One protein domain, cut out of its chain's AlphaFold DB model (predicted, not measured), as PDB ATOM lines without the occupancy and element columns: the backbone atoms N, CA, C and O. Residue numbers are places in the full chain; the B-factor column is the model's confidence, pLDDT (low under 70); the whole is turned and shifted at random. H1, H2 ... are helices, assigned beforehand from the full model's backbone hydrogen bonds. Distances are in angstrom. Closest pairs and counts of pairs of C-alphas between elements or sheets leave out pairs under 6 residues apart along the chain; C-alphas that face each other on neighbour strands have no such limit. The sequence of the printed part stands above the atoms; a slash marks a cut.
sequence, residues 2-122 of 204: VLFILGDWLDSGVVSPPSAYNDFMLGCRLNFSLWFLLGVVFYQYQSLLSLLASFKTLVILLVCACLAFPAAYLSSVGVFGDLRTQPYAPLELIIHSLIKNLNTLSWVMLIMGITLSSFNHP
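What this domain is: This is residues 2 to 122 of the 204 residues of an uncharacterized protein of Alginatibacterium sediminis (UniProt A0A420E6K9). Picture a loose frame of helices: the long H5 runs lengthwise through the middle with H4 side by side along it as a hairpin, while H2 runs along the other side of H5, with a gap between H2 and H5. Short H1 sits between H2 and H5 at one end of the frame, and short H3 crosses from H2 toward H5 at the other end. The 121 printed residues have five named helices, H1 to H5 in that order, and no named strand; the class is all helix. The whole is only just loose, close to compact, with a radius of gyration of the C-alphas of 16.5 A, and elongated, spanning 49 by 30 by 24 A.

How they stand to each other: Start with H1, residues 2 to 10, which forms a helical hairpin with H2, residues 26 to 44. They touch, closest at the C-alphas of Gly 7 and Gly 27, 3.3 A apart, at a shallow tilt of 19 degrees, opposite ways; H2 does so with residues 26 to 34 alone. Next look at H3, residues 47 to 52: it is close to H2 but not clearly touching, with the closest C-alphas, Phe 42 and Leu 48, 6.7 A apart. H4, residues 55 to 75, forms a helical hairpin with H5, residues 90 to 119. They touch, closest at the C-alphas of Ala 65 and Ser 106, 5.2 A apart, opposite ways at a shallow tilt of 34 degrees, only just short of steep. H5 is the hub, touching three helices. With residues 109 to 116 alone it touches H3, about perpendicular at 80 degrees, closest at the C-alphas of Leu 52 and Gly 113, 4.8 A apart. With residues 93 to 101 alone it touches H1 at a steep tilt of 53 degrees, closest at the C-alphas of Ile 5 and Ser 97, 5.6 A apart. H2 is apart from H4 and H5. In H1, H2, H3 and H5 every O i to N i+4 pair is within hydrogen-bond range; in H4, 15 of 17 are.

Where its parts are: Find C-alpha 2 at (167.709, 285.845, 210.171), where H1 begins. H2 measures 27.3 A from first to last C-alpha, H4 30.2 A and H5 43.6 A; H3 has 6 residues. H5 ends at C-alpha 119, (183.551, 289.330, 239.459).

The domain as a whole: The C-alphas of Gln 86 and Pro 122, the two farthest apart, are 51.3 A apart. The printed part has no cut. The links H1 to H2 and H4 to H5 are long. Residues 18 to 23 stand free. Confidence is under 70 at residues 2 to 19, 21, 23 to 24 and 74 to 88.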
ATOM      1  N   VAL A   2     167.877 285.831 211.644       57.84
ATOM      2  CA  VAL A   2     167.709 285.845 210.171       57.84
ATOM      3  C   VAL A   2     169.030 286.024 209.414       57.84
ATOM      4  O   VAL A   2     169.298 285.302 208.465       57.84
ATOM      5  N   LEU A   3     169.901 286.924 209.875       59.94
ATOM      6  CA  LEU A   3     171.190 287.179 209.223       59.94
ATOM      7  C   LEU A   3     172.209 286.030 209.384       59.94
ATOM      8  O   LEU A   3     173.065 285.874 208.522       59.94
ATOM      9  N   PHE A   4     172.103 285.198 210.430       60.56
ATOM     10  CA  PHE A   4     172.949 283.999 210.555       60.56
ATOM     11  C   PHE A   4     172.529 282.918 209.555       60.56
ATOM     12  O   PHE A   4     173.372 282.294 208.925       60.56
ATOM     13  N   ILE A   5     171.217 282.751 209.377       64.06
ATOM     14  CA  ILE A   5     170.638 281.844 208.379       64.06
ATOM     15  C   ILE A   5     170.990 282.327 206.968       64.06
ATOM     16  O   ILE A   5     171.370 281.526 206.127       64.06
ATOM     17  N   LEU A   6     170.927 283.642 206.723       65.00
ATOM     18  CA  LEU A   6     171.355 284.240 205.458       65.00
ATOM     19  C   LEU A   6     172.840 283.977 205.184       65.00
ATOM     20  O   LEU A   6     173.196 283.683 204.051       65.00
ATOM     21  N   GLY A   7     173.698 284.063 206.205       66.06
ATOM     22  CA  GLY A   7     175.121 283.775 206.058       66.06
ATOM     23  C   GLY A   7     175.390 282.320 205.680       66.06
ATOM     24  O   GLY A   7     176.043 282.065 204.676       66.06
ATOM     25  N   ASP A   8     174.805 281.373 206.411       65.94
ATOM     26  CA  ASP A   8     174.938 279.949 206.085       65.94
ATOM     27  C   ASP A   8     174.323 279.605 204.706       65.94
ATOM     28  O   ASP A   8     174.809 278.708 204.019       65.94
ATOM     29  N   TRP A   9     173.287 280.338 204.273       66.44
ATOM     30  CA  TRP A   9     172.678 280.213 202.942       66.44
ATOM     31  C   TRP A   9     173.572 280.745 201.820       66.44
ATOM     32  O   TRP A   9     173.726 280.078 200.800       66.44
ATOM     33  N   LEU A  10     174.205 281.905 202.018       67.94
ATOM     34  CA  LEU A  10     175.198 282.460 201.090       67.94
ATOM     35  C   LEU A  10     176.402 281.526 200.922       67.94
ATOM     36  O   LEU A  10     176.965 281.440 199.833       67.94
ATOM     37  N   ASP A  11     176.740 280.795 201.980       66.31
ATOM     38  CA  ASP A  11     177.868 279.870 202.009       66.31
ATOM     39  C   ASP A  11     177.444 278.431 201.612       66.31
ATOM     40  O   ASP A  11     178.229 277.490 201.684       66.31
ATOM     41  N   SER A  12     176.191 278.238 201.166       59.22
ATOM     42  CA  SER A  12     175.602 276.948 200.746       59.22
ATOM     43  C   SER A  12     175.669 275.822 201.794       59.22
ATOM     44  O   SER A  12     175.430 274.656 201.477       59.22
ATOM     45  N   GLY A  13     176.001 276.150 203.046       57.56
ATOM     46  CA  GLY A  13     176.330 275.182 204.094       57.56
ATOM     47  C   GLY A  13     177.578 274.330 203.812       57.56
ATOM     48  O   GLY A  13     177.813 273.376 204.551       57.56
ATOM     49  N   VAL A  14     178.359 274.651 202.774       55.78
ATOM     50  CA  VAL A  14     179.603 273.960 202.411       55.78
ATOM     51  C   VAL A  14     180.761 274.816 202.904       55.78
ATOM     52  O   VAL A  14     181.042 275.874 202.349       55.78
ATOM     53  N   VAL A  15     181.427 274.372 203.968       53.66
ATOM     54  CA  VAL A  15     182.572 275.087 204.541       53.66
ATOM     55  C   VAL A  15     183.844 274.381 204.096       53.66
ATOM     56  O   VAL A  15     184.283 273.433 204.732       53.66
ATOM     57  N   SER A  16     184.442 274.834 202.996       54.00
ATOM     58  CA  SER A  16     185.810 274.444 202.648       54.00
ATOM     59  C   SER A  16     186.805 275.384 203.336       54.00
ATOM     60  O   SER A  16     186.557 276.595 203.360       54.00
ATOM     61  N   PRO A  17     187.945 274.890 203.855       56.75
ATOM     62  CA  PRO A  17     189.003 275.757 204.357       56.75
ATOM     63  C   PRO A  17     189.414 276.773 203.277       56.75
ATOM     64  O   PRO A  17     189.664 276.364 202.139       56.75
ATOM     65  N   PRO A  18     189.476 278.083 203.585       59.94
ATOM     66  CA  PRO A  18     189.870 279.085 202.601       59.94
ATOM     67  C   PRO A  18     191.323 278.855 202.176       59.94
ATOM     68  O   PRO A  18     192.207 278.699 203.020       59.94
ATOM     69  N   SER A  19     191.574 278.844 200.866       67.75
ATOM     70  CA  SER A  19     192.914 278.646 200.299       67.75
ATOM     71  C   SER A  19     193.680 279.962 200.131       67.75
ATOM     72  O   SER A  19     194.910 279.988 200.163       67.75
ATOM     73  N   ALA A  20     192.949 281.073 200.026       72.88
ATOM     74  CA  ALA A  20     193.455 282.435 199.973       72.88
ATOM     75  C   ALA A  20     192.641 283.371 200.883       72.88
ATOM     76  O   ALA A  20     191.490 283.110 201.222       72.88
ATOM     77  N   TYR A  21     193.220 284.522 201.247       63.56
ATOM     78  CA  TYR A  21     192.567 285.516 202.116       63.56
ATOM     79  C   TYR A  21     191.229 286.032 201.553       63.56
ATOM     80  O   TYR A  21     190.301 286.332 202.302       63.56
ATOM     81  N   ASN A  22     191.111 286.100 200.224       70.38
ATOM     82  CA  ASN A  22     189.897 286.553 199.546       70.38
ATOM     83  C   ASN A  22     188.798 285.479 199.474       70.38
ATOM     84  O   ASN A  22     187.655 285.827 199.185       70.38
ATOM     85  N   ASP A  23     189.110 284.222 199.805       67.50
ATOM     86  CA  ASP A  23     188.143 283.113 199.835       67.50
ATOM     87  C   ASP A  23     187.228 283.185 201.065       67.50
ATOM     88  O   ASP A  23     186.349 282.346 201.254       67.50
ATOM     89  N   PHE A  24     187.422 284.192 201.926       64.69
ATOM     90  CA  PHE A  24     186.557 284.418 203.070       64.69
ATOM     91  C   PHE A  24     185.124 284.684 202.600       64.69
ATOM     92  O   PHE A  24     184.818 285.727 202.004       64.69
ATOM     93  N   MET A  25     184.248 283.725 202.883       70.94
ATOM     94  CA  MET A  25     182.880 283.726 202.392       70.94
ATOM     95  C   MET A  25     182.079 284.887 203.000       70.94
ATOM     96  O   MET A  25     182.341 285.362 204.115       70.94
ATOM     97  N   LEU A  26     181.112 285.405 202.239       76.38
ATOM     98  CA  LEU A  26     180.319 286.560 202.658       76.38
ATOM     99  C   LEU A  26     179.498 286.249 203.917       76.38
ATOM    100  O   LEU A  26     179.365 287.127 204.774       76.38
ATOM    101  N   GLY A  27     179.007 285.014 204.064       72.00
ATOM    102  CA  GLY A  27     178.255 284.598 205.239       72.00
ATOM    103  C   GLY A  27     179.073 284.669 206.521       72.00
ATOM    104  O   GLY A  27     178.614 285.237 207.517       72.00
ATOM    105  N   CYS A  28     180.330 284.233 206.478       70.62
ATOM    106  CA  CYS A  28     181.266 284.373 207.593       70.62
ATOM    107  C   CYS A  28     181.471 285.840 208.020       70.62
ATOM    108  O   CYS A  28     181.447 286.146 209.214       70.62
ATOM    109  N   ARG A  29     181.602 286.783 207.074       76.38
ATOM    110  CA  ARG A  29     181.729 288.224 207.395       76.38
ATOM    111  C   ARG A  29     180.479 288.788 208.075       76.38
ATOM    112  O   ARG A  29     180.585 289.558 209.036       76.38
ATOM    113  N   LEU A  30     179.294 288.398 207.605       81.06
ATOM    114  CA  LEU A  30     178.021 288.790 208.217       81.06
ATOM    115  C   LEU A  30     177.885 288.225 209.636       81.06
ATOM    116  O   LEU A  30     177.468 288.947 210.540       81.06
ATOM    117  N   ASN A  31     178.300 286.973 209.848       75.81
ATOM    118  CA  ASN A  31     178.319 286.331 211.160       75.81
ATOM    119  C   ASN A  31     179.165 287.137 212.167       75.81
ATOM    120  O   ASN A  31     178.655 287.540 213.213       75.81
ATOM    121  N   PHE A  32     180.412 287.482 211.830       79.88
ATOM    122  CA  PHE A  32     181.261 288.309 212.705       79.88
ATOM    123  C   PHE A  32     180.667 289.695 212.984       79.88
ATOM    124  O   PHE A  32     180.719 290.176 214.117       79.88
ATOM    125  N   SER A  33     180.051 290.316 211.977       84.81
ATOM    126  CA  SER A  33     179.411 291.628 212.125       84.81
ATOM    127  C   SER A  33     178.256 291.588 213.134       84.81
ATOM    128  O   SER A  33     178.087 292.512 213.928       84.81
ATOM    129  N   LEU A  34     177.485 290.499 213.164       84.69
ATOM    130  CA  LEU A  34     176.411 290.307 214.143       84.69
ATOM    131  C   LEU A  34     176.934 290.160 215.567       84.69
ATOM    132  O   LEU A  34     176.376 290.762 216.482       84.69
ATOM    133  N   TRP A  35     177.997 289.379 215.757       85.12
ATOM    134  CA  TRP A  35     178.637 289.239 217.065       85.12
ATOM    135  C   TRP A  35     179.186 290.572 217.570       85.12
ATOM    136  O   TRP A  35     179.020 290.898 218.745       85.12
ATOM    137  N   PHE A  36     179.759 291.378 216.676       87.88
ATOM    138  CA  PHE A  36     180.184 292.733 217.006       87.88
ATOM    139  C   PHE A  36     179.004 293.611 217.454       87.88
ATOM    140  O   PHE A  36     179.062 294.219 218.522       87.88
ATOM    141  N   LEU A  37     177.903 293.631 216.693       91.12
ATOM    142  CA  LEU A  37     176.705 294.402 217.049       91.12
ATOM    143  C   LEU A  37     176.088 293.948 218.375       91.12
ATOM    144  O   LEU A  37     175.662 294.784 219.168       91.12
ATOM    145  N   LEU A  38     176.077 292.644 218.651       89.44
ATOM    146  CA  LEU A  38     175.635 292.106 219.936       89.44
ATOM    147  C   LEU A  38     176.494 292.641 221.093       89.44
ATOM    148  O   LEU A  38     175.959 293.023 222.133       89.44
ATOM    149  N   GLY A  39     177.810 292.745 220.890       89.25
ATOM    150  CA  GLY A  39     178.717 293.407 221.828       89.25
ATOM    151  C   GLY A  39     178.389 294.890 222.034       89.25
ATOM    152  O   GLY A  39     178.353 295.356 223.171       89.25
ATOM    153  N   VAL A  40     178.071 295.623 220.960       91.81
ATOM    154  CA  VAL A  40     177.642 297.034 221.039       91.81
ATOM    155  C   VAL A  40     176.342 297.180 221.835       91.81
ATOM    156  O   VAL A  40     176.236 298.075 222.673       91.81
ATOM    157  N   VAL A  41     175.373 296.284 221.627       91.75
ATOM    158  CA  VAL A  41     174.125 296.253 222.405       91.75
ATOM    159  C   VAL A  41     174.430 296.046 223.886       91.75
ATOM    160  O   VAL A  41     173.928 296.798 224.715       91.75
ATOM    161  N   PHE A  42     175.296 295.099 224.247       90.88
ATOM    162  CA  PHE A  42     175.677 294.909 225.651       90.88
ATOM    163  C   PHE A  42     176.401 296.104 226.261       90.88
ATOM    164  O   PHE A  42     176.180 296.420 227.430       90.88
ATOM    165  N   TYR A  43     177.235 296.782 225.476       90.38
ATOM    166  CA  TYR A  43     177.914 297.991 225.920       90.38
ATOM    167  C   TYR A  43     176.925 299.125 226.228       90.38
ATOM    168  O   TYR A  43     177.067 299.803 227.245       90.38
ATOM    169  N   GLN A  44     175.904 299.305 225.383       93.25
ATOM    170  CA  GLN A  44     174.862 300.318 225.587       93.25
ATOM    171  C   GLN A  44     173.884 299.941 226.711       93.25
ATOM    172  O   GLN A  44     173.475 300.801 227.487       93.25
ATOM    173  N   TYR A  45     173.530 298.659 226.829       91.94
ATOM    174  CA  TYR A  45     172.515 298.159 227.759       91.94
ATOM    175  C   TYR A  45     173.127 297.254 228.830       91.94
ATOM    176  O   TYR A  45     172.848 296.056 228.906       91.94
ATOM    177  N   GLN A  46     173.932 297.843 229.714       88.38
ATOM    178  CA  GLN A  46     174.619 297.110 230.785       88.38
ATOM    179  C   GLN A  46     173.662 296.421 231.776       88.38
ATOM    180  O   GLN A  46     174.043 295.453 232.429       88.38
ATOM    181  N   SER A  47     172.397 296.850 231.861       89.62
ATOM    182  CA  SER A  47     171.360 296.158 232.643       89.62
ATOM    183  C   SER A  47     171.074 294.736 232.144       89.62
ATOM    184  O   SER A  47     170.665 293.880 232.925       89.62
ATOM    185  N   LEU A  48     171.334 294.435 230.868       88.56
ATOM    186  CA  LEU A  48     171.243 293.069 230.349       88.56
ATOM    187  C   LEU A  48     172.339 292.170 230.936       88.56
ATOM    188  O   LEU A  48     172.110 290.980 231.150       88.56
ATOM    189  N   LEU A  49     173.510 292.735 231.251       88.50
ATOM    190  CA  LEU A  49     174.625 291.994 231.843       88.50
ATOM    191  C   LEU A  49     174.310 291.556 233.279       88.50
ATOM    192  O   LEU A  49     174.669 290.448 233.677       88.50
ATOM    193  N   SER A  50     173.586 292.375 234.049       86.38
ATOM    194  CA  SER A  50     173.170 291.991 235.405       86.38
ATOM    195  C   SER A  50     172.104 290.890 235.394       86.38
ATOM    196  O   SER A  50     172.161 289.981 236.224       86.38
ATOM    197  N   LEU A  51     171.186 290.898 234.419       90.25
ATOM    198  CA  LEU A  51     170.236 289.799 234.207       90.25
ATOM    199  C   LEU A  51     170.955 288.489 233.849       90.25
ATOM    200  O   LEU A  51     170.577 287.415 234.332       90.25
ATOM    201  N   LEU A  52     171.999 288.588 233.022       90.56
ATOM    202  CA  LEU A  52     172.795 287.457 232.555       90.56
ATOM    203  C   LEU A  52     173.584 286.780 233.686       90.56
ATOM    204  O   LEU A  52     173.719 285.560 233.698       90.56
ATOM    205  N   ALA A  53     174.047 287.559 234.665       91.19
ATOM    206  CA  ALA A  53     174.775 287.061 235.833       91.19
ATOM    207  C   ALA A  53     173.885 286.357 236.880       91.19
ATOM    208  O   ALA A  53     174.400 285.784 237.845       91.19
ATOM    209  N   SER A  54     172.555 286.405 236.732       92.81
ATOM    210  CA  SER A  54     171.635 285.798 237.697       92.81
ATOM    211  C   SER A  54     171.594 284.270 237.574       92.81
ATOM    212  O   SER A  54     171.531 283.715 236.478       92.81
ATOM    213  N   PHE A  55     171.555 283.571 238.714       91.19
ATOM    214  CA  PHE A  55     171.567 282.101 238.754       91.19
ATOM    215  C   PHE A  55     170.456 281.463 237.904       91.19
ATOM    216  O   PHE A  55     170.701 280.487 237.201       91.19
ATOM    217  N   LYS A  56     169.247 282.044 237.912       94.62
ATOM    218  CA  LYS A  56     168.116 281.555 237.104       94.62
ATOM    219  C   LYS A  56     168.437 281.594 235.608       94.62
ATOM    220  O   LYS A  56     168.229 280.596 234.924       94.62
ATOM    221  N   THR A  57     168.976 282.710 235.115       93.69
ATOM    222  CA  THR A  57     169.378 282.849 233.708       93.69
ATOM    223  C   THR A  57     170.500 281.875 233.357       93.69
ATOM    224  O   THR A  57     170.430 281.235 232.314       93.69
ATOM    225  N   LEU A  58     171.490 281.695 234.239       95.25
ATOM    226  CA  LEU A  58     172.580 280.736 234.028       95.25
ATOM    227  C   LEU A  58     172.074 279.296 233.898       95.25
ATOM    228  O   LEU A  58     172.488 278.588 232.985       95.25
ATOM    229  N   VAL A  59     171.150 278.868 234.764       95.38
ATOM    230  CA  VAL A  59     170.557 277.524 234.682       95.38
ATOM    231  C   VAL A  59     169.779 277.346 233.379       95.38
ATOM    232  O   VAL A  59     169.944 276.328 232.712       95.38
ATOM    233  N   ILE A  60     168.976 278.339 232.979       95.31
ATOM    234  CA  ILE A  60     168.235 278.293 231.708       95.31
ATOM    235  C   ILE A  60     169.206 278.182 230.527       95.31
ATOM    236  O   ILE A  60     169.035 277.313 229.676       95.31
ATOM    237  N   LEU A  61     170.252 279.012 230.493       95.06
ATOM    238  CA  LEU A  61     171.257 278.990 229.430       95.06
ATOM    239  C   LEU A  61     172.022 277.668 229.381       95.06
ATOM    240  O   LEU A  61     172.254 277.162 228.288       95.06
ATOM    241  N   LEU A  62     172.367 277.090 230.535       94.44
ATOM    242  CA  LEU A  62     173.021 275.786 230.614       94.44
ATOM    243  C   LEU A  62     172.120 274.679 230.062       94.44
ATOM    244  O   LEU A  62     172.576 273.870 229.263       94.44
ATOM    245  N   VAL A  63     170.839 274.659 230.438       93.50
ATOM    246  CA  VAL A  63     169.875 273.685 229.905       93.50
ATOM    247  C   VAL A  63     169.721 273.856 228.393       93.50
ATOM    248  O   VAL A  63     169.815 272.872 227.663       93.50
ATOM    249  N   CYS A  64     169.553 275.087 227.901       92.19
ATOM    250  CA  CYS A  64     169.473 275.362 226.466       92.19
ATOM    251  C   CYS A  64     170.732 274.904 225.718       92.19
ATOM    252  O   CYS A  64     170.616 274.237 224.694       92.19
ATOM    253  N   ALA A  65     171.920 275.213 226.243       90.81
ATOM    254  CA  ALA A  65     173.197 274.828 225.651       90.81
ATOM    255  C   ALA A  65     173.370 273.298 225.616       90.81
ATOM    256  O   ALA A  65     173.674 272.724 224.573       90.81
ATOM    257  N   CYS A  66     173.098 272.615 226.730       89.75
ATOM    258  CA  CYS A  66     173.206 271.160 226.823       89.75
ATOM    259  C   CYS A  66     172.181 270.423 225.949       89.75
ATOM    260  O   CYS A  66     172.499 269.359 225.433       89.75
ATOM    261  N   LEU A  67     170.968 270.958 225.769       88.62
ATOM    262  CA  LEU A  67     169.955 270.356 224.893       88.62
ATOM    263  C   LEU A  67     170.234 270.622 223.408       88.62
ATOM    264  O   LEU A  67     170.005 269.748 222.573       88.62
ATOM    265  N   ALA A  68     170.735 271.812 223.070       85.81
ATOM    266  CA  ALA A  68     171.048 272.173 221.692       85.81
ATOM    267  C   ALA A  68     172.328 271.491 221.184       85.81
ATOM    268  O   ALA A  68     172.438 271.224 219.989       85.81
ATOM    269  N   PHE A  69     173.277 271.171 222.071       83.38
ATOM    270  CA  PHE A  69     174.559 270.582 221.691       83.38
ATOM    271  C   PHE A  69     174.434 269.218 220.978       83.38
ATOM    272  O   PHE A  69     174.978 269.105 219.881       83.38
ATOM    273  N   PRO A  70     173.693 268.205 221.482       79.94
ATOM    274  CA  PRO A  70     173.495 266.947 220.760       79.94
ATOM    275  C   PRO A  70     172.831 267.146 219.397       79.94
ATOM    276  O   PRO A  70     173.219 266.505 218.425       79.94
ATOM    277  N   ALA A  71     171.860 268.059 219.302       77.69
ATOM    278  CA  ALA A  71     171.180 268.360 218.046       77.69
ATOM    279  C   ALA A  71     172.120 269.034 217.027       77.69
ATOM    280  O   ALA A  71     172.088 268.712 215.838       77.69
ATOM    281  N   ALA A  72     173.001 269.930 217.486       75.81
ATOM    282  CA  ALA A  72     174.050 270.524 216.661       75.81
ATOM    283  C   ALA A  72     175.080 269.468 216.221       75.81
ATOM    284  O   ALA A  72     175.414 269.396 215.044       75.81
ATOM    285  N   TYR A  73     175.519 268.611 217.145       72.56
ATOM    286  CA  TYR A  73     176.510 267.561 216.904       72.56
ATOM    287  C   TYR A  73     176.024 266.500 215.908       72.56
ATOM    288  O   TYR A  73     176.745 266.131 214.987       72.56
ATOM    289  N   LEU A  74     174.785 266.023 216.053       69.62
ATOM    290  CA  LEU A  74     174.212 265.019 215.150       69.62
ATOM    291  C   LEU A  74     173.944 265.568 213.746       69.62
ATOM    292  O   LEU A  74     173.922 264.804 212.784       69.62
ATOM    293  N   SER A  75     173.721 266.879 213.624       64.38
ATOM    294  CA  SER A  75     173.501 267.521 212.327       64.38
ATOM    295  C   SER A  75     174.803 267.914 211.622       64.38
ATOM    296  O   SER A  75     174.805 268.033 210.400       64.38
ATOM    297  N   SER A  76     175.924 268.041 212.340       60.12
ATOM    298  CA  SER A  76     177.260 268.145 211.745       60.12
ATOM    299  C   SER A  76     177.788 266.761 211.355       60.12
ATOM    300  O   SER A  76     178.311 266.021 212.185       60.12
ATOM    301  N   VAL A  77     177.656 266.379 210.083       51.66
ATOM    302  CA  VAL A  77     178.238 265.127 209.576       51.66
ATOM    303  C   VAL A  77     179.770 265.268 209.536       51.66
ATOM    304  O   VAL A  77     180.313 265.956 208.675       51.66
ATOM    305  N   GLY A  78     180.470 264.599 210.457       43.44
ATOM    306  CA  GLY A  78     181.933 264.475 210.468       43.44
ATOM    307  C   GLY A  78     182.652 265.347 211.494       43.44
ATOM    308  O   GLY A  78     182.165 266.400 211.888       43.44
ATOM    309  N   VAL A  79     183.844 264.890 211.888       41.09
ATOM    310  CA  VAL A  79     184.696 265.404 212.985       41.09
ATOM    311  C   VAL A  79     185.006 266.915 212.878       41.09
ATOM    312  O   VAL A  79     185.363 267.531 213.875       41.09
ATOM    313  N   PHE A  80     184.772 267.534 211.710       39.72
ATOM    314  CA  PHE A  80     184.820 268.987 211.468       39.72
ATOM    315  C   PHE A  80     183.708 269.519 210.528       39.72
ATOM    316  O   PHE A  80     183.845 270.591 209.951       39.72
ATOM    317  N   GLY A  81     182.594 268.797 210.357       42.88
ATOM    318  CA  GLY A  81     181.543 269.138 209.379       42.88
ATOM    319  C   GLY A  81     181.839 268.697 207.935       42.88
ATOM    320  O   GLY A  81     181.079 269.026 207.029       42.88
ATOM    321  N   ASP A  82     182.911 267.928 207.732       44.88
ATOM    322  CA  ASP A  82     183.525 267.685 206.418       44.88
ATOM    323  C   ASP A  82     183.172 266.330 205.772       44.88
ATOM    324  O   ASP A  82     183.853 265.853 204.870       44.88
ATOM    325  N   LEU A  83     182.111 265.653 206.225       47.53
ATOM    326  CA  LEU A  83     181.659 264.402 205.591       47.53
ATOM    327  C   LEU A  83     180.401 264.574 204.736       47.53
ATOM    328  O   LEU A  83     179.957 263.614 204.103       47.53
ATOM    329  N   ARG A  84     179.817 265.778 204.684       52.84
ATOM    330  CA  ARG A  84     178.650 266.035 203.838       52.84
ATOM    331  C   ARG A  84     179.094 266.626 202.500       52.84
ATOM    332  O   ARG A  84     179.255 267.827 202.349       52.84
ATOM    333  N   THR A  85     179.239 265.761 201.501       54.22
ATOM    334  CA  THR A  85     179.528 266.147 200.107       54.22
ATOM    335  C   THR A  85     178.301 266.678 199.356       54.22
ATOM    336  O   THR A  85     178.407 267.070 198.196       54.22
ATOM    337  N   GLN A  86     177.130 266.671 200.000       60.12
ATOM    338  CA  GLN A  86     175.850 267.061 199.413       60.12
ATOM    339  C   GLN A  86     175.258 268.265 200.160       60.12
ATOM    340  O   GLN A  86     175.191 268.230 201.396       60.12
ATOM    341  N   PRO A  87     174.776 269.296 199.442       64.56
ATOM    342  CA  PRO A  87     174.180 270.477 200.055       64.56
ATOM    343  C   PRO A  87     172.942 270.122 200.892       64.56
ATOM    344  O   PRO A  87     172.297 269.082 200.711       64.56
ATOM    345  N   TYR A  88     172.613 270.984 201.850       67.31
ATOM    346  CA  TYR A  88     171.387 270.856 202.633       67.31
ATOM    347  C   TYR A  88     170.155 271.150 201.778       67.31
ATOM    348  O   TYR A  88     170.150 272.086 200.978       67.31
ATOM    349  N   ALA A  89     169.071 270.402 202.004       77.81
ATOM    350  CA  ALA A  89     167.763 270.870 201.565       77.81
ATOM    351  C   ALA A  89     167.450 272.208 202.274       77.81
ATOM    352  O   ALA A  89     167.845 272.380 203.430       77.81
ATOM    353  N   PRO A  90     166.721 273.154 201.650       78.12
ATOM    354  CA  PRO A  90     166.530 274.496 202.212       78.12
ATOM    355  C   PRO A  90     165.989 274.515 203.649       78.12
ATOM    356  O   PRO A  90     166.439 275.307 204.471       78.12
ATOM    357  N   LEU A  91     165.057 273.611 203.976       80.38
ATOM    358  CA  LEU A  91     164.505 273.493 205.327       80.38
ATOM    359  C   LEU A  91     165.524 272.926 206.330       80.38
ATOM    360  O   LEU A  91     165.616 273.426 207.451       80.38
ATOM    361  N   GLU A  92     166.307 271.920 205.929       75.50
ATOM    362  CA  GLU A  92     167.365 271.345 206.771       75.50
ATOM    363  C   GLU A  92     168.434 272.386 207.099       75.50
ATOM    364  O   GLU A  92     168.860 272.477 208.246       75.50
ATOM    365  N   LEU A  93     168.811 273.209 206.114       75.75
ATOM    366  CA  LEU A  93     169.777 274.287 206.290       75.75
ATOM    367  C   LEU A  93     169.298 275.290 207.339       75.75
ATOM    368  O   LEU A  93     170.029 275.607 208.269       75.75
ATOM    369  N   ILE A  94     168.045 275.745 207.233       79.00
ATOM    370  CA  ILE A  94     167.458 276.698 208.183       79.00
ATOM    371  C   ILE A  94     167.460 276.123 209.603       79.00
ATOM    372  O   ILE A  94     167.861 276.812 210.544       79.00
ATOM    373  N   ILE A  95     167.026 274.869 209.764       80.50
ATOM    374  CA  ILE A  95     166.969 274.201 211.069       80.50
ATOM    375  C   ILE A  95     168.379 274.025 211.642       80.50
ATOM    376  O   ILE A  95     168.616 274.364 212.802       80.50
ATOM    377  N   HIS A  96     169.328 273.555 210.832       77.56
ATOM    378  CA  HIS A  96     170.714 273.358 211.242       77.56
ATOM    379  C   HIS A  96     171.374 274.675 211.665       77.56
ATOM    380  O   HIS A  96     171.916 274.776 212.767       77.56
ATOM    381  N   SER A  97     171.258 275.716 210.839       78.50
ATOM    382  CA  SER A  97     171.738 277.063 211.144       78.50
ATOM    383  C   SER A  97     171.133 277.596 212.435       78.50
ATOM    384  O   SER A  97     171.843 278.166 213.263       78.50
ATOM    385  N   LEU A  98     169.833 277.402 212.648       82.69
ATOM    386  CA  LEU A  98     169.170 277.842 213.867       82.69
ATOM    387  C   LEU A  98     169.741 277.136 215.103       82.69
ATOM    388  O   LEU A  98     170.139 277.807 216.052       82.69
ATOM    389  N   ILE A  99     169.828 275.806 215.074       83.88
ATOM    390  CA  ILE A  99     170.325 274.995 216.192       83.88
ATOM    391  C   ILE A  99     171.791 275.328 216.495       83.88
ATOM    392  O   ILE A  99     172.126 275.593 217.650       83.88
ATOM    393  N   LYS A 100     172.651 275.392 215.468       81.88
ATOM    394  CA  LYS A 100     174.073 275.748 215.597       81.88
ATOM    395  C   LYS A 100     174.243 277.110 216.267       81.88
ATOM    396  O   LYS A 100     174.966 277.233 217.253       81.88
ATOM    397  N   ASN A 101     173.557 278.133 215.757       82.62
ATOM    398  CA  ASN A 101     173.715 279.494 216.259       82.62
ATOM    399  C   ASN A 101     173.085 279.686 217.644       82.62
ATOM    400  O   ASN A 101     173.655 280.408 218.458       82.62
ATOM    401  N   LEU A 102     171.958 279.030 217.946       86.75
ATOM    402  CA  LEU A 102     171.379 279.038 219.292       86.75
ATOM    403  C   LEU A 102     172.301 278.358 220.298       86.75
ATOM    404  O   LEU A 102     172.518 278.910 221.369       86.75
ATOM    405  N   ASN A 103     172.889 277.217 219.936       88.38
ATOM    406  CA  ASN A 103     173.850 276.528 220.785       88.38
ATOM    407  C   ASN A 103     175.051 277.434 221.103       88.38
ATOM    408  O   ASN A 103     175.358 277.665 222.272       88.38
ATOM    409  N   THR A 104     175.682 278.022 220.078       86.88
ATOM    410  CA  THR A 104     176.800 278.961 220.267       86.88
ATOM    411  C   THR A 104     176.390 280.164 221.112       86.88
ATOM    412  O   THR A 104     177.107 280.538 222.036       86.88
ATOM    413  N   LEU A 105     175.220 280.755 220.845       90.31
ATOM    414  CA  LEU A 105     174.705 281.880 221.621       90.31
ATOM    415  C   LEU A 105     174.499 281.500 223.088       90.31
ATOM    416  O   LEU A 105     174.954 282.230 223.962       90.31
ATOM    417  N   SER A 106     173.873 280.356 223.373       92.38
ATOM    418  CA  SER A 106     173.664 279.877 224.740       92.38
ATOM    419  C   SER A 106     174.985 279.664 225.476       92.38
ATOM    420  O   SER A 106     175.115 280.142 226.601       92.38
ATOM    421  N   TRP A 107     175.983 279.039 224.841       91.94
ATOM    422  CA  TRP A 107     177.310 278.852 225.438       91.94
ATOM    423  C   TRP A 107     178.027 280.172 225.719       91.94
ATOM    424  O   TRP A 107     178.518 280.378 226.828       91.94
ATOM    425  N   VAL A 108     178.059 281.093 224.751       91.94
ATOM    426  CA  VAL A 108     178.718 282.397 224.922       91.94
ATOM    427  C   VAL A 108     178.051 283.198 226.040       91.94
ATOM    428  O   VAL A 108     178.736 283.726 226.917       91.94
ATOM    429  N   MET A 109     176.718 283.247 226.052       93.69
ATOM    430  CA  MET A 109     175.944 283.933 227.088       93.69
ATOM    431  C   MET A 109     176.156 283.305 228.467       93.69
ATOM    432  O   MET A 109     176.328 284.025 229.448       93.69
ATOM    433  N   LEU A 110     176.190 281.972 228.546       94.62
ATOM    434  CA  LEU A 110     176.436 281.244 229.788       94.62
ATOM    435  C   LEU A 110     177.813 281.584 230.366       94.62
ATOM    436  O   LEU A 110     177.912 281.978 231.527       94.62
ATOM    437  N   ILE A 111     178.871 281.470 229.558       92.12
ATOM    438  CA  ILE A 111     180.250 281.744 229.990       92.12
ATOM    439  C   ILE A 111     180.398 283.210 230.409       92.12
ATOM    440  O   ILE A 111     180.996 283.504 231.449       92.12
ATOM    441  N   MET A 112     179.811 284.134 229.644       92.06
ATOM    442  CA  MET A 112     179.799 285.556 229.979       92.06
ATOM    443  C   MET A 112     179.091 285.807 231.316       92.06
ATOM    444  O   MET A 112     179.647 286.478 232.185       92.06
ATOM    445  N   GLY A 113     177.908 285.229 231.522       93.00
ATOM    446  CA  GLY A 113     177.153 285.357 232.767       93.00
ATOM    447  C   GLY A 113     177.885 284.782 233.982       93.00
ATOM    448  O   GLY A 113     177.938 285.436 235.024       93.00
ATOM    449  N   ILE A 114     178.508 283.603 233.852       91.75
ATOM    450  CA  ILE A 114     179.340 282.998 234.910       91.75
ATOM    451  C   ILE A 114     180.503 283.930 235.267       91.75
ATOM    452  O   ILE A 114     180.780 284.165 236.446       91.75
ATOM    453  N   THR A 115     181.164 284.491 234.253       89.56
ATOM    454  CA  THR A 115     182.294 285.412 234.434       89.56
ATOM    455  C   THR A 115     181.859 286.673 235.182       89.56
ATOM    456  O   THR A 115     182.488 287.056 236.168       89.56
ATOM    457  N   LEU A 116     180.743 287.280 234.771       90.00
ATOM    458  CA  LEU A 116     180.170 288.460 235.425       90.00
ATOM    459  C   LEU A 116     179.777 288.179 236.878       90.00
ATOM    460  O   LEU A 116     180.098 288.964 237.766       90.00
ATOM    461  N   SER A 117     179.128 287.041 237.129       88.25
ATOM    462  CA  SER A 117     178.743 286.615 238.477       88.25
ATOM    463  C   SER A 117     179.968 286.443 239.385       88.25
ATOM    464  O   SER A 117     179.969 286.882 240.535       88.25
ATOM    465  N   SER A 118     181.057 285.898 238.836       84.75
ATOM    466  CA  SER A 118     182.311 285.676 239.561       84.75
ATOM    467  C   SER A 118     183.010 286.982 239.956       84.75
ATOM    468  O   SER A 118     183.612 287.050 241.028       84.75
ATOM    469  N   PHE A 119     182.915 288.044 239.147       83.88
ATOM    470  CA  PHE A 119     183.551 289.330 239.459       83.88
ATOM    471  C   PHE A 119     182.945 290.066 240.657       83.88
ATOM    472  O   PHE A 119     183.635 290.884 241.266       83.88
ATOM    473  N   ASN A 120     181.718 289.731 241.064       75.50
ATOM    474  CA  ASN A 120     181.123 290.278 242.287       75.50
ATOM    475  C   ASN A 120     181.814 289.773 243.570       75.50
ATOM    476  O   ASN A 120     181.605 290.332 244.646       75.50
ATOM    477  N   HIS A 121     182.667 288.748 243.465       79.06
ATOM    478  CA  HIS A 121     183.407 288.164 244.579       79.06
ATOM    479  C   HIS A 121     184.917 288.202 244.297       79.06
ATOM    480  O   HIS A 121     185.499 287.192 243.890       79.06
ATOM    481  N   PRO A 122     185.589 289.353 244.491       75.94
ATOM    482  CA  PRO A 122     187.001 289.491 244.160       75.94
ATOM    483  C   PRO A 122     187.849 288.516 244.982       75.94
ATOM    484  O   PRO A 122     187.891 288.568 246.210       75.94
TER     485      PRO A 122